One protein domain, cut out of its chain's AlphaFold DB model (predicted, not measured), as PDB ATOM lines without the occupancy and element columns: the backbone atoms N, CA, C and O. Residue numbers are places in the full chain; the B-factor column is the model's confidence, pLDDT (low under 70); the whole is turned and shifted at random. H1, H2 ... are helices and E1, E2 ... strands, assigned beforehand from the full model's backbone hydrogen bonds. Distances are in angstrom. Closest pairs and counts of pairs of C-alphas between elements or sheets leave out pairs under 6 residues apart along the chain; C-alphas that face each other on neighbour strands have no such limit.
ATOM      1  N   PRO A  53     112.531 106.992 179.211       42.56
ATOM      2  CA  PRO A  53     113.494 107.891 179.839       42.56
ATOM      3  C   PRO A  53     113.134 109.368 179.624       42.56
ATOM      4  O   PRO A  53     113.303 109.915 178.537       42.56
ATOM      5  N   GLY A  54     112.692 110.010 180.706       51.03
ATOM      6  CA  GLY A  54     112.532 111.456 180.820       51.03
ATOM      7  C   GLY A  54     111.260 112.037 180.199       51.03
ATOM      8  O   GLY A  54     110.994 111.930 179.005       51.03
ATOM      9  N   THR A  55     110.504 112.786 181.006       54.56
ATOM     10  CA  THR A  55     109.504 113.725 180.484       54.56
ATOM     11  C   THR A  55     110.224 114.884 179.790       54.56
ATOM     12  O   THR A  55     110.667 115.817 180.454       54.56
ATOM     13  N   LEU A  56     110.363 114.819 178.464       57.81
ATOM     14  CA  LEU A  56     111.089 115.826 177.687       57.81
ATOM     15  C   LEU A  56     110.314 117.148 177.582       57.81
ATOM     16  O   LEU A  56     109.424 117.307 176.744       57.81
ATOM     17  N   VAL A  57     110.696 118.127 178.401       61.19
ATOM     18  CA  VAL A  57     110.234 119.517 178.291       61.19
ATOM     19  C   VAL A  57     111.164 120.250 177.328       61.19
ATOM     20  O   VAL A  57     112.266 120.635 177.711       61.19
ATOM     21  N   VAL A  58     110.738 120.427 176.073       65.25
ATOM     22  CA  VAL A  58     111.525 121.110 175.031       65.25
ATOM     23  C   VAL A  58     110.970 122.510 174.772       65.25
ATOM     24  O   VAL A  58     109.903 122.665 174.179       65.25
ATOM     25  N   VAL A  59     111.726 123.537 175.153       69.31
ATOM     26  CA  VAL A  59     111.490 124.925 174.741       69.31
ATOM     27  C   VAL A  59     112.421 125.239 173.573       69.31
ATOM     28  O   VAL A  59     113.639 125.285 173.746       69.31
ATOM     29  N   GLN A  60     111.858 125.480 172.386       69.25
ATOM     30  CA  GLN A  60     112.604 126.019 171.248       69.25
ATOM     31  C   GLN A  60     112.165 127.458 170.960       69.25
ATOM     32  O   GLN A  60     110.978 127.727 170.776       69.25
ATOM     33  N   GLY A  61     113.128 128.377 170.891       70.50
ATOM     34  CA  GLY A  61     112.912 129.788 170.573       70.50
ATOM     35  C   GLY A  61     113.703 130.242 169.348       70.50
ATOM     36  O   GLY A  61     114.746 129.676 169.023       70.50
ATOM     37  N   VAL A  62     113.216 131.296 168.691       71.50
ATOM     38  CA  VAL A  62     113.958 132.047 167.668       71.50
ATOM     39  C   VAL A  62     113.981 133.509 168.094       71.50
ATOM     40  O   VAL A  62     112.921 134.102 168.285       71.50
ATOM     41  N   VAL A  63     115.171 134.086 168.251       72.81
ATOM     42  CA  VAL A  63     115.358 135.485 168.660       72.81
ATOM     43  C   VAL A  63     116.162 136.209 167.590       72.81
ATOM     44  O   VAL A  63     117.259 135.782 167.247       72.81
ATOM     45  N   ASN A  64     115.628 137.313 167.072       70.00
ATOM     46  CA  ASN A  64     116.378 138.223 166.211       70.00
ATOM     47  C   ASN A  64     116.897 139.380 167.065       70.00
ATOM     48  O   ASN A  64     116.090 140.125 167.624       70.00
ATOM     49  N   GLN A 186     125.808 144.950 174.396       69.75
ATOM     50  CA  GLN A 186     125.608 144.435 175.760       69.75
ATOM     51  C   GLN A 186     124.115 144.288 176.120       69.75
ATOM     52  O   GLN A 186     123.716 143.304 176.737       69.75
ATOM     53  N   GLY A 187     123.268 145.220 175.663       71.75
ATOM     54  CA  GLY A 187     121.816 145.135 175.840       71.75
ATOM     55  C   GLY A 187     121.180 143.927 175.140       71.75
ATOM     56  O   GLY A 187     120.287 143.303 175.704       71.75
ATOM     57  N   SER A 188     121.657 143.546 173.950       73.94
ATOM     58  CA  SER A 188     121.198 142.326 173.272       73.94
ATOM     59  C   SER A 188     121.681 141.048 173.974       73.94
ATOM     60  O   SER A 188     120.920 140.084 174.063       73.94
ATOM     61  N   ILE A 189     122.889 141.065 174.554       76.62
ATOM     62  CA  ILE A 189     123.444 139.964 175.358       76.62
ATOM     63  C   ILE A 189     122.616 139.762 176.634       76.62
ATOM     64  O   ILE A 189     122.209 138.637 176.920       76.62
ATOM     65  N   ASP A 190     122.289 140.828 177.373       75.31
ATOM     66  CA  ASP A 190     121.442 140.719 178.569       75.31
ATOM     67  C   ASP A 190     119.975 140.361 178.223       75.31
ATOM     68  O   ASP A 190     119.318 139.667 179.003       75.31
ATOM     69  N   VAL A 191     119.452 140.730 177.042       77.62
ATOM     70  CA  VAL A 191     118.133 140.263 176.553       77.62
ATOM     71  C   VAL A 191     118.150 138.773 176.184       77.62
ATOM     72  O   VAL A 191     117.253 138.036 176.592       77.62
ATOM     73  N   LEU A 192     119.171 138.286 175.473       75.00
ATOM     74  CA  LEU A 192     119.335 136.849 175.207       75.00
ATOM     75  C   LEU A 192     119.513 136.066 176.517       75.00
ATOM     76  O   LEU A 192     118.848 135.051 176.726       75.00
ATOM     77  N   GLY A 193     120.346 136.581 177.424       76.56
ATOM     78  CA  GLY A 193     120.596 136.006 178.742       76.56
ATOM     79  C   GLY A 193     119.341 135.920 179.609       76.56
ATOM     80  O   GLY A 193     119.094 134.883 180.223       76.56
ATOM     81  N   THR A 194     118.513 136.969 179.631       78.75
ATOM     82  CA  THR A 194     117.235 136.977 180.368       78.75
ATOM     83  C   THR A 194     116.204 136.031 179.761       78.75
ATOM     84  O   THR A 194     115.660 135.209 180.495       78.75
ATOM     85  N   LEU A 195     115.974 136.068 178.444       78.88
ATOM     86  CA  LEU A 195     115.032 135.163 177.770       78.88
ATOM     87  C   LEU A 195     115.389 133.688 177.994       78.88
ATOM     88  O   LEU A 195     114.522 132.876 178.319       78.88
ATOM     89  N   LEU A 196     116.671 133.348 177.855       81.25
ATOM     90  CA  LEU A 196     117.147 131.979 177.994       81.25
ATOM     91  C   LEU A 196     117.138 131.514 179.464       81.25
ATOM     92  O   LEU A 196     116.733 130.387 179.739       81.25
ATOM     93  N   SER A 197     117.460 132.396 180.418       81.62
ATOM     94  CA  SER A 197     117.316 132.118 181.859       81.62
ATOM     95  C   SER A 197     115.853 131.921 182.276       81.62
ATOM     96  O   SER A 197     115.559 131.062 183.104       81.62
ATOM     97  N   VAL A 198     114.909 132.660 181.680       81.69
ATOM     98  CA  VAL A 198     113.464 132.475 181.912       81.69
ATOM     99  C   VAL A 198     112.965 131.159 181.307       81.69
ATOM    100  O   VAL A 198     112.197 130.451 181.958       81.69
ATOM    101  N   ALA A 199     113.428 130.777 180.113       78.31
ATOM    102  CA  ALA A 199     113.121 129.470 179.522       78.31
ATOM    103  C   ALA A 199     113.679 128.309 180.371       78.31
ATOM    104  O   ALA A 199     112.984 127.316 180.603       78.31
ATOM    105  N   ALA A 200     114.894 128.466 180.901       81.56
ATOM    106  CA  ALA A 200     115.506 127.548 181.856       81.56
ATOM    107  C   ALA A 200     114.704 127.443 183.167       81.56
ATOM    108  O   ALA A 200     114.405 126.337 183.611       81.56
ATOM    109  N   ALA A 201     114.267 128.569 183.740       79.88
ATOM    110  CA  ALA A 201     113.452 128.591 184.957       79.88
ATOM    111  C   ALA A 201     112.038 128.023 184.768       79.88
ATOM    112  O   ALA A 201     111.541 127.325 185.648       79.88
ATOM    113  N   ALA A 202     111.398 128.255 183.619       75.12
ATOM    114  CA  ALA A 202     110.122 127.624 183.283       75.12
ATOM    115  C   ALA A 202     110.267 126.100 183.113       75.12
ATOM    116  O   ALA A 202     109.418 125.340 183.579       75.12
ATOM    117  N   THR A 203     111.370 125.653 182.505       78.56
ATOM    118  CA  THR A 203     111.699 124.227 182.357       78.56
ATOM    119  C   THR A 203     111.948 123.579 183.719       78.56
ATOM    120  O   THR A 203     111.336 122.558 184.021       78.56
ATOM    121  N   ALA A 204     112.753 124.205 184.583       75.69
ATOM    122  CA  ALA A 204     112.972 123.755 185.956       75.69
ATOM    123  C   ALA A 204     111.662 123.710 186.758       75.69
ATOM    124  O   ALA A 204     111.342 122.682 187.345       75.69
ATOM    125  N   ALA A 205     110.840 124.763 186.720       69.44
ATOM    126  CA  ALA A 205     109.537 124.760 187.383       69.44
ATOM    127  C   ALA A 205     108.666 123.567 186.940       69.44
ATOM    128  O   ALA A 205     107.987 122.979 187.779       69.44
ATOM    129  N   SER A 206     108.740 123.151 185.670       70.12
ATOM    130  CA  SER A 206     108.055 121.955 185.161       70.12
ATOM    131  C   SER A 206     108.736 120.612 185.491       70.12
ATOM    132  O   SER A 206     108.077 119.583 185.361       70.12
ATOM    133  N   VAL A 527     128.435 131.783 166.937       70.06
ATOM    134  CA  VAL A 527     128.227 131.376 168.340       70.06
ATOM    135  C   VAL A 527     127.467 130.051 168.398       70.06
ATOM    136  O   VAL A 527     126.370 129.936 167.849       70.06
ATOM    137  N   ASN A 528     128.050 129.064 169.077       77.56
ATOM    138  CA  ASN A 528     127.441 127.777 169.393       77.56
ATOM    139  C   ASN A 528     127.798 127.435 170.846       77.56
ATOM    140  O   ASN A 528     128.937 127.078 171.129       77.56
ATOM    141  N   LEU A 529     126.835 127.555 171.758       82.69
ATOM    142  CA  LEU A 529     126.971 127.166 173.162       82.69
ATOM    143  C   LEU A 529     126.051 125.980 173.441       82.69
ATOM    144  O   LEU A 529     124.866 126.041 173.122       82.69
ATOM    145  N   TRP A 530     126.583 124.959 174.110       79.19
ATOM    146  CA  TRP A 530     125.801 123.917 174.769       79.19
ATOM    147  C   TRP A 530     126.292 123.746 176.208       79.19
ATOM    148  O   TRP A 530     127.496 123.803 176.482       79.19
ATOM    149  N   ARG A 531     125.349 123.570 177.135       78.56
ATOM    150  CA  ARG A 531     125.605 123.326 178.556       78.56
ATOM    151  C   ARG A 531     124.641 122.299 179.122       78.56
ATOM    152  O   ARG A 531     123.452 122.315 178.813       78.56
ATOM    153  N   LEU A 532     125.186 121.429 179.961       81.69
ATOM    154  CA  LEU A 532     124.486 120.406 180.718       81.69
ATOM    155  C   LEU A 532     124.487 120.831 182.188       81.69
ATOM    156  O   LEU A 532     125.531 121.209 182.710       81.69
ATOM    157  N   TYR A 533     123.334 120.758 182.848       80.81
ATOM    158  CA  TYR A 533     123.216 121.003 184.281       80.81
ATOM    159  C   TYR A 533     122.462 119.851 184.934       80.81
ATOM    160  O   TYR A 533     121.367 119.481 184.498       80.81
ATOM    161  N   ARG A 534     123.064 119.291 185.981       83.00
ATOM    162  CA  ARG A 534     122.532 118.189 186.787       83.00
ATOM    163  C   ARG A 534     122.102 118.739 188.139       83.00
ATOM    164  O   ARG A 534     122.674 119.718 188.613       83.00
ATOM    165  N   PHE A 535     121.111 118.106 188.747       80.94
ATOM    166  CA  PHE A 535     120.609 118.457 190.073       80.94
ATOM    167  C   PHE A 535     120.704 117.248 191.008       80.94
ATOM    168  O   PHE A 535     120.892 116.120 190.550       80.94
ATOM    169  N   ALA A 536     120.567 117.470 192.318       77.12
ATOM    170  CA  ALA A 536     120.582 116.389 193.298       77.12
ATOM    171  C   ALA A 536     119.523 115.300 192.978       77.12
ATOM    172  O   ALA A 536     118.443 115.630 192.476       77.12
ATOM    173  N   PRO A 537     119.788 114.009 193.266       78.75
ATOM    174  CA  PRO A 537     118.826 112.935 193.014       78.75
ATOM    175  C   PRO A 537     117.557 113.061 193.878       78.75
ATOM    176  O   PRO A 537     117.630 113.324 195.077       78.75
ATOM    177  N   ILE A 538     116.388 112.828 193.276       77.25
ATOM    178  CA  ILE A 538     115.054 112.960 193.886       77.25
ATOM    179  C   ILE A 538     114.311 111.611 193.807       77.25
ATOM    180  O   ILE A 538     114.419 110.917 192.794       77.25
ATOM    181  N   PRO A 539     113.533 111.203 194.830       74.94
ATOM    182  CA  PRO A 539     112.703 109.999 194.752       74.94
ATOM    183  C   PRO A 539     111.608 110.118 193.677       74.94
ATOM    184  O   PRO A 539     110.870 111.103 193.619       74.94
ATOM    185  N   ALA A 540     111.442 109.079 192.853       64.56
ATOM    186  CA  ALA A 540     110.536 109.083 191.699       64.56
ATOM    187  C   ALA A 540     109.040 109.200 192.068       64.56
ATOM    188  O   ALA A 540     108.215 109.566 191.233       64.56
ATOM    189  N   SER A 541     108.674 108.998 193.338       59.47
ATOM    190  CA  SER A 541     107.334 109.320 193.852       59.47
ATOM    191  C   SER A 541     106.957 110.800 193.671       59.47
ATOM    192  O   SER A 541     105.772 111.114 193.544       59.47
ATOM    193  N   VAL A 609     114.932 106.249 192.503       77.81
ATOM    194  CA  VAL A 609     115.572 107.572 192.472       77.81
ATOM    195  C   VAL A 609     115.737 108.017 191.017       77.81
ATOM    196  O   VAL A 609     116.010 107.197 190.142       77.81
ATOM    197  N   VAL A 610     115.579 109.313 190.750       82.44
ATOM    198  CA  VAL A 610     115.831 109.949 189.450       82.44
ATOM    199  C   VAL A 610     116.601 111.255 189.628       82.44
ATOM    200  O   VAL A 610     116.393 111.990 190.588       82.44
ATOM    201  N   VAL A 611     117.482 111.566 188.685       81.75
ATOM    202  CA  VAL A 611     118.225 112.825 188.612       81.75
ATOM    203  C   VAL A 611     117.570 113.737 187.569       81.75
ATOM    204  O   VAL A 611     117.480 113.358 186.395       81.75
ATOM    205  N   PRO A 612     117.099 114.932 187.962       81.88
ATOM    206  CA  PRO A 612     116.685 115.972 187.029       81.88
ATOM    207  C   PRO A 612     117.899 116.538 186.283       81.88
ATOM    208  O   PRO A 612     118.949 116.797 186.874       81.88
ATOM    209  N   VAL A 613     117.741 116.755 184.981       82.88
ATOM    210  CA  VAL A 613     118.778 117.285 184.090       82.88
ATOM    211  C   VAL A 613     118.166 118.350 183.184       82.88
ATOM    212  O   VAL A 613     117.086 118.152 182.622       82.88
ATOM    213  N   ILE A 614     118.872 119.470 183.016       84.25
ATOM    214  CA  ILE A 614     118.512 120.538 182.077       84.25
ATOM    215  C   ILE A 614     119.683 120.774 181.123       84.25
ATOM    216  O   ILE A 614     120.777 121.152 181.540       84.25
ATOM    217  N   VAL A 615     119.438 120.581 179.830       83.19
ATOM    218  CA  VAL A 615     120.346 120.969 178.745       83.19
ATOM    219  C   VAL A 615     119.920 122.329 178.210       83.19
ATOM    220  O   VAL A 615     118.734 122.581 177.989       83.19
ATOM    221  N   VAL A 616     120.893 123.196 177.955       83.81
ATOM    222  CA  VAL A 616     120.708 124.513 177.351       83.81
ATOM    223  C   VAL A 616     121.583 124.626 176.105       83.81
ATOM    224  O   VAL A 616     122.763 124.286 176.146       83.81
ATOM    225  N   GLY A 617     121.014 125.131 175.011       81.94
ATOM    226  CA  GLY A 617     121.698 125.381 173.746       81.94
ATOM    227  C   GLY A 617     121.383 126.763 173.171       81.94
ATOM    228  O   GLY A 617     120.236 127.216 173.211       81.94
ATOM    229  N   LEU A 618     122.392 127.420 172.601       82.75
ATOM    230  CA  LEU A 618     122.273 128.698 171.894       82.75
ATOM    231  C   LEU A 618     123.114 128.656 170.611       82.75
ATOM    232  O   LEU A 618     124.321 128.426 170.670       82.75
ATOM    233  N   GLN A 619     122.489 128.892 169.456       80.56
ATOM    234  CA  GLN A 619     123.141 128.811 168.142       80.56
ATOM    235  C   GLN A 619     122.821 130.028 167.264       80.56
ATOM    236  O   GLN A 619     121.654 130.321 167.013       80.56
ATOM    237  N   SER A 620     123.854 130.702 166.754       79.62
ATOM    238  CA  SER A 620     123.747 131.780 165.759       79.62
ATOM    239  C   SER A 620     123.487 131.223 164.354       79.62
ATOM    240  O   SER A 620     124.083 130.221 163.958       79.62
ATOM    241  N   VAL A 621     122.633 131.894 163.576       74.00
ATOM    242  CA  VAL A 621     122.236 131.505 162.213       74.00
ATOM    243  C   VAL A 621     122.365 132.686 161.250       74.00
ATOM    244  O   VAL A 621     121.577 133.632 161.284       74.00
ATOM    245  N   ASP A 622     123.321 132.592 160.325       58.31
ATOM    246  CA  ASP A 622     123.560 133.602 159.291       58.31
ATOM    247  C   ASP A 622     122.526 133.494 158.154       58.31
ATOM    248  O   ASP A 622     122.709 132.765 157.176       58.31
ATOM    249  N   ARG A 708     121.241 139.664 163.671       70.19
ATOM    250  CA  ARG A 708     121.621 138.261 163.931       70.19
ATOM    251  C   ARG A 708     120.410 137.456 164.407       70.19
ATOM    252  O   ARG A 708     119.584 137.955 165.170       70.19
ATOM    253  N   THR A 709     120.314 136.197 163.985       78.19
ATOM    254  CA  THR A 709     119.236 135.279 164.388       78.19
ATOM    255  C   THR A 709     119.804 134.167 165.261       78.19
ATOM    256  O   THR A 709     120.746 133.489 164.860       78.19
ATOM    257  N   PHE A 710     119.207 133.946 166.428       80.31
ATOM    258  CA  PHE A 710     119.594 132.909 167.378       80.31
ATOM    259  C   PHE A 710     118.494 131.864 167.539       80.31
ATOM    260  O   PHE A 710     117.320 132.198 167.709       80.31
ATOM    261  N   LEU A 711     118.892 130.596 167.528       79.94
ATOM    262  CA  LEU A 711     118.081 129.466 167.962       79.94
ATOM    263  C   LEU A 711     118.392 129.188 169.433       79.94
ATOM    264  O   LEU A 711     119.547 128.954 169.788       79.94
ATOM    265  N   ILE A 712     117.357 129.217 170.269       81.19
ATOM    266  CA  ILE A 712     117.424 128.842 171.685       81.19
ATOM    267  C   ILE A 712     116.831 127.444 171.833       81.19
ATOM    268  O   ILE A 712     115.746 127.174 171.314       81.19
ATOM    269  N   TYR A 713     117.522 126.593 172.584       80.94
ATOM    270  CA  TYR A 713     117.071 125.273 173.000       80.94
ATOM    271  C   TYR A 713     117.175 125.169 174.521       80.94
ATOM    272  O   TYR A 713     118.233 125.424 175.088       80.94
ATOM    273  N   VAL A 714     116.101 124.757 175.184       82.50
ATOM    274  CA  VAL A 714     116.147 124.280 176.571       82.50
ATOM    275  C   VAL A 714     115.423 122.943 176.616       82.50
ATOM    276  O   VAL A 714     114.301 122.839 176.124       82.50
ATOM    277  N   ILE A 715     116.083 121.915 177.148       81.44
ATOM    278  CA  ILE A 715     115.573 120.543 177.208       81.44
ATOM    279  C   ILE A 715     115.689 120.058 178.650       81.44
ATOM    280  O   ILE A 715     116.792 119.843 179.147       81.44
ATOM    281  N   GLY A 716     114.552 119.888 179.318       80.62
ATOM    282  CA  GLY A 716     114.469 119.290 180.646       80.62
ATOM    283  C   GLY A 716     114.055 117.820 180.594       80.62
ATOM    284  O   GLY A 716     113.224 117.457 179.764       80.62
ATOM    285  N   GLY A 717     114.588 116.991 181.493       81.31
ATOM    286  CA  GLY A 717     114.136 115.612 181.695       81.31
ATOM    287  C   GLY A 717     114.595 115.012 183.028       81.31
ATOM    288  O   GLY A 717     115.449 115.572 183.712       81.31
ATOM    289  N   TYR A 718     114.030 113.855 183.380       80.25
ATOM    290  CA  TYR A 718     114.469 113.025 184.507       80.25
ATOM    291  C   TYR A 718     115.164 111.770 183.977       80.25
ATOM    292  O   TYR A 718     114.639 111.122 183.072       80.25
ATOM    293  N   TYR A 719     116.291 111.390 184.567       78.50
ATOM    294  CA  TYR A 719     117.066 110.218 184.156       78.50
ATOM    295  C   TYR A 719     117.437 109.369 185.381       78.50
ATOM    296  O   TYR A 719     117.617 109.929 186.462       78.50
ATOM    297  N   PRO A 720     117.550 108.033 185.278       76.81
ATOM    298  CA  PRO A 720     118.000 107.228 186.412       76.81
ATOM    299  C   PRO A 720     119.457 107.577 186.790       76.81
ATOM    300  O   PRO A 720     120.226 107.958 185.905       76.81
ATOM    301  N   PRO A 721     119.880 107.414 188.059       72.19
ATOM    302  CA  PRO A 721     121.233 107.745 188.523       72.19
ATOM    303  C   PRO A 721     122.380 107.102 187.732       72.19
ATOM    304  O   PRO A 721     123.478 107.642 187.708       72.19
ATOM    305  N   ASN A 722     122.120 105.976 187.061       70.50
ATOM    306  CA  ASN A 722     123.097 105.237 186.258       70.50
ATOM    307  C   ASN A 722     123.133 105.679 184.773       70.50
ATOM    308  O   ASN A 722     123.822 105.060 183.968       70.50
ATOM    309  N   HIS A 723     122.351 106.685 184.368       69.19
ATOM    310  CA  HIS A 723     122.238 107.124 182.971       69.19
ATOM    311  C   HIS A 723     123.440 107.975 182.537       69.19
ATOM    312  O   HIS A 723     123.915 108.796 183.312       69.19
ATOM    313  N   HIS A 724     123.874 107.895 181.277       62.66
ATOM    314  CA  HIS A 724     125.109 108.564 180.831       62.66
ATOM    315  C   HIS A 724     125.014 110.108 180.879       62.66
ATOM    316  O   HIS A 724     125.992 110.778 181.192       62.66
ATOM    317  N   MET A 725     123.808 110.681 180.729       63.97
ATOM    318  CA  MET A 725     123.528 112.117 180.990       63.97
ATOM    319  C   MET A 725     123.711 112.541 182.467       63.97
ATOM    320  O   MET A 725     123.635 113.727 182.783       63.97
ATOM    321  N   VAL A 726     123.876 111.575 183.372       69.38
ATOM    322  CA  VAL A 726     123.987 111.729 184.831       69.38
ATOM    323  C   VAL A 726     125.355 111.261 185.340       69.38
ATOM    324  O   VAL A 726     125.864 111.848 186.293       69.38
ATOM    325  N   THR A 727     125.988 110.285 184.678       65.25
ATOM    326  CA  THR A 727     127.288 109.698 185.060       65.25
ATOM    327  C   THR A 727     128.484 110.141 184.207       65.25
ATOM    328  O   THR A 727     129.603 110.115 184.710       65.25
ATOM    329  N   GLY A 728     128.288 110.568 182.952       61.84
ATOM    330  CA  GLY A 728     129.372 110.993 182.051       61.84
ATOM    331  C   GLY A 728     129.991 112.347 182.424       61.84
ATOM    332  O   GLY A 728     129.551 113.002 183.367       61.84
ATOM    333  N   SER A 729     130.983 112.836 181.677       57.31
ATOM    334  CA  SER A 729     131.565 114.176 181.895       57.31
ATOM    335  C   SER A 729     130.629 115.313 181.459       57.31
ATOM    336  O   SER A 729     129.943 115.182 180.452       57.31
ATOM    337  N   ASP A 730     130.647 116.472 182.135       54.19
ATOM    338  CA  ASP A 730     129.852 117.656 181.728       54.19
ATOM    339  C   ASP A 730     130.277 118.283 180.389       54.19
ATOM    340  O   ASP A 730     129.570 119.121 179.827       54.19
ATOM    341  N   SER A 731     131.421 117.862 179.847       54.38
ATOM    342  CA  SER A 731     131.827 118.202 178.488       54.38
ATOM    343  C   SER A 731     131.200 117.236 177.480       54.38
ATOM    344  O   SER A 731     131.690 116.128 177.276       54.38
ATOM    345  N   LEU A 732     130.160 117.708 176.788       60.09
ATOM    346  CA  LEU A 732     129.624 117.082 175.571       60.09
ATOM    347  C   LEU A 732     130.552 117.265 174.344       60.09
ATOM    348  O   LEU A 732     130.193 116.861 173.241       60.09
ATOM    349  N   ASP A 733     131.734 117.871 174.527       55.12
ATOM    350  CA  ASP A 733     132.764 118.006 173.489       55.12
ATOM    351  C   ASP A 733     133.707 116.785 173.427       55.12
ATOM    352  O   ASP A 733     134.545 116.717 172.524       55.12
ATOM    353  N   SER A 734     133.634 115.844 174.381       67.81
ATOM    354  CA  SER A 734     134.505 114.663 174.368       67.81
ATOM    355  C   SER A 734     134.061 113.664 173.292       67.81
ATOM    356  O   SER A 734     132.874 113.393 173.103       67.81
ATOM    357  N   TYR A 735     135.036 113.117 172.561       64.56
ATOM    358  CA  TYR A 735     134.790 112.155 171.483       64.56
ATOM    359  C   TYR A 735     134.081 110.890 171.994       64.56
ATOM    360  O   TYR A 735     133.182 110.382 171.330       64.56
ATOM    361  N   GLU A 736     134.434 110.444 173.200       75.00
ATOM    362  CA  GLU A 736     133.850 109.279 173.868       75.00
ATOM    363  C   GLU A 736     132.378 109.528 174.238       75.00
ATOM    364  O   GLU A 736     131.520 108.745 173.844       75.00
ATOM    365  N   ALA A 737     132.038 110.670 174.856       71.69
ATOM    366  CA  ALA A 737     130.644 110.999 175.184       71.69
ATOM    367  C   ALA A 737     129.762 111.175 173.932       71.69
ATOM    368  O   ALA A 737     128.579 110.834 173.946       71.69
ATOM    369  N   LEU A 738     130.330 111.682 172.831       75.75
ATOM    370  CA  LEU A 738     129.654 111.768 171.531       75.75
ATOM    371  C   LEU A 738     129.436 110.392 170.882       75.75
ATOM    372  O   LEU A 738     128.431 110.206 170.192       75.75
ATOM    373  N   TRP A 739     130.345 109.441 171.103       66.38
ATOM    374  CA  TRP A 739     130.225 108.072 170.605       66.38
ATOM    375  C   TRP A 739     129.214 107.258 171.426       66.38
ATOM    376  O   TRP A 739     128.283 106.690 170.859       66.38
ATOM    377  N   GLU A 740     129.303 107.311 172.757       69.44
ATOM    378  CA  GLU A 740     128.319 106.713 173.669       69.44
ATOM    379  C   GLU A 740     126.902 107.252 173.423       69.44
ATOM    380  O   GLU A 740     125.940 106.489 173.439       69.44
ATOM    381  N   LEU A 741     126.744 108.550 173.128       67.38
ATOM    382  CA  LEU A 741     125.449 109.117 172.736       67.38
ATOM    383  C   LEU A 741     124.912 108.522 171.426       67.38
ATOM    384  O   LEU A 741     123.700 108.358 171.298       67.38
ATOM    385  N   ALA A 742     125.775 108.198 170.460       65.75
ATOM    386  CA  ALA A 742     125.359 107.571 169.205       65.75
ATOM    387  C   ALA A 742     124.919 106.107 169.400       65.75
ATOM    388  O   ALA A 742     124.011 105.647 168.706       65.75
ATOM    389  N   GLU A 743     125.513 105.401 170.362       68.19
ATOM    390  CA  GLU A 743     125.112 104.045 170.750       68.19
ATOM    391  C   GLU A 743     123.829 104.058 171.606       68.19
ATOM    392  O   GLU A 743     122.892 103.311 171.319       68.19
ATOM    393  N   LEU A 744     123.720 104.971 172.581       59.22
ATOM    394  CA  LEU A 744     122.576 105.104 173.495       59.22
ATOM    395  C   LEU A 744     121.293 105.609 172.810       59.22
ATOM    396  O   LEU A 744     120.198 105.159 173.141       59.22
ATOM    397  N   LEU A 745     121.406 106.524 171.837       62.03
ATOM    398  CA  LEU A 745     120.276 106.927 170.983       62.03
ATOM    399  C   LEU A 745     119.827 105.804 170.033       62.03
ATOM    400  O   LEU A 745     118.755 105.899 169.427       62.03
ATOM    401  N   GLY A 746     120.651 104.762 169.896       58.50
ATOM    402  CA  GLY A 746     120.506 103.696 168.925       58.50
ATOM    403  C   GLY A 746     120.725 104.168 167.489       58.50
ATOM    404  O   GLY A 746     120.641 105.351 167.137       58.50
TER     405      GLY A 746
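Overview. This is residues 53 to 64, 186 to 206, 527 to 541, 609 to 622 and 708 to 746 of the 843 residues of the protein "RING-type domain-containing protein" of Daedalea quercina L-15889 (UniProt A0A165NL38). A sheet of four long strands has one long helix, H1, lying lengthwise over one face, and beyond E4 the last stretch passes H2 at one end of the sheet and ends with the small helix H3, which sits off the sheet on the side away from H1. The printed part has 101 residues with, along the chain, E1, H1, E2, E3, E4, H2 and H3. The sheet's order is E1, E4, E3, E2, all antiparallel, and the class is mixed, helices and strands. The whole is compact, with a radius of gyration of the C-alphas of 14.7 A, and spans 41 by 33 by 21 A.

Along the chain. E1 covers residues 57 to 64, 23.1 A long, and begins at C-alpha 57 at (110.234, 119.517, 178.291). H1, residues 186 to 206, measures 30.0 A. E2 is residues 528 to 534, 20.5 A. E3, residues 609 to 621, measures 39.2 A, and E4, residues 708 to 719, measures 34.9 A. H2 is residues 724 to 727, 4.9 A, and H3 is residues 735 to 744, 14.2 A, ending at C-alpha 744 at (122.576, 105.104, 173.495).

Arrangement. Edge strand E1 is antiparallel to E4 at 170 degrees, with N 59 and O 714 within hydrogen-bond range at 2.8 A. E4 and E3 are antiparallel at 169 degrees, with N 615 and O 715 at 2.8 A. E3 and the other edge strand, E2, are antiparallel at 169 degrees, with N 616 and O 531 at 2.8 A. Residues 538 to 539 also pair, antiparallel, with residues 609 to 610 of E3. The sheet is twisted, its C-alphas lying up to 4.3 A off the best plane. H1 is on the sheet at a height of 9.0 A, making two layers, a helix on one face of a sheet. It lies over E4, and only just over E1, on which 3 of its C-alphas fall. It runs along the strands, at 23 degrees to E4 on the local plane. The closest C-alphas of H1 and E4 are those of Thr 203 and Gly 716, 5.9 A apart. H2 only grazes the sheet, with its residues 725 to 727; the C-alphas of Arg 534 and Val 726, the closest of E2 and H2, are 6.9 A apart. H3 is not on the sheet and is near H2, with 6 pairs of C-alphas within 10 A. H1 and H3 are apart. Every O i to N i+4 pair is within hydrogen-bond range in H1 and H3; H2 is too short for such a pair.

Size, cuts and confidence. The two C-alphas farthest apart, those of Ser 541 and Asp 622, are 45.2 A apart. Four cuts leave C-alpha gaps of 14.7 A from 64 to 186, 27.9 A from 206 to 527, 8.5 A from 541 to 609 and 6.9 A from 622 to 708. Of the links printed whole, E4 to H2 is tight and H2 to H3 short. The mean pLDDT of the printed part is 72.7; 34 residues are under 70, among them residues 53 to 60, 723 to 735 and 739 to 746.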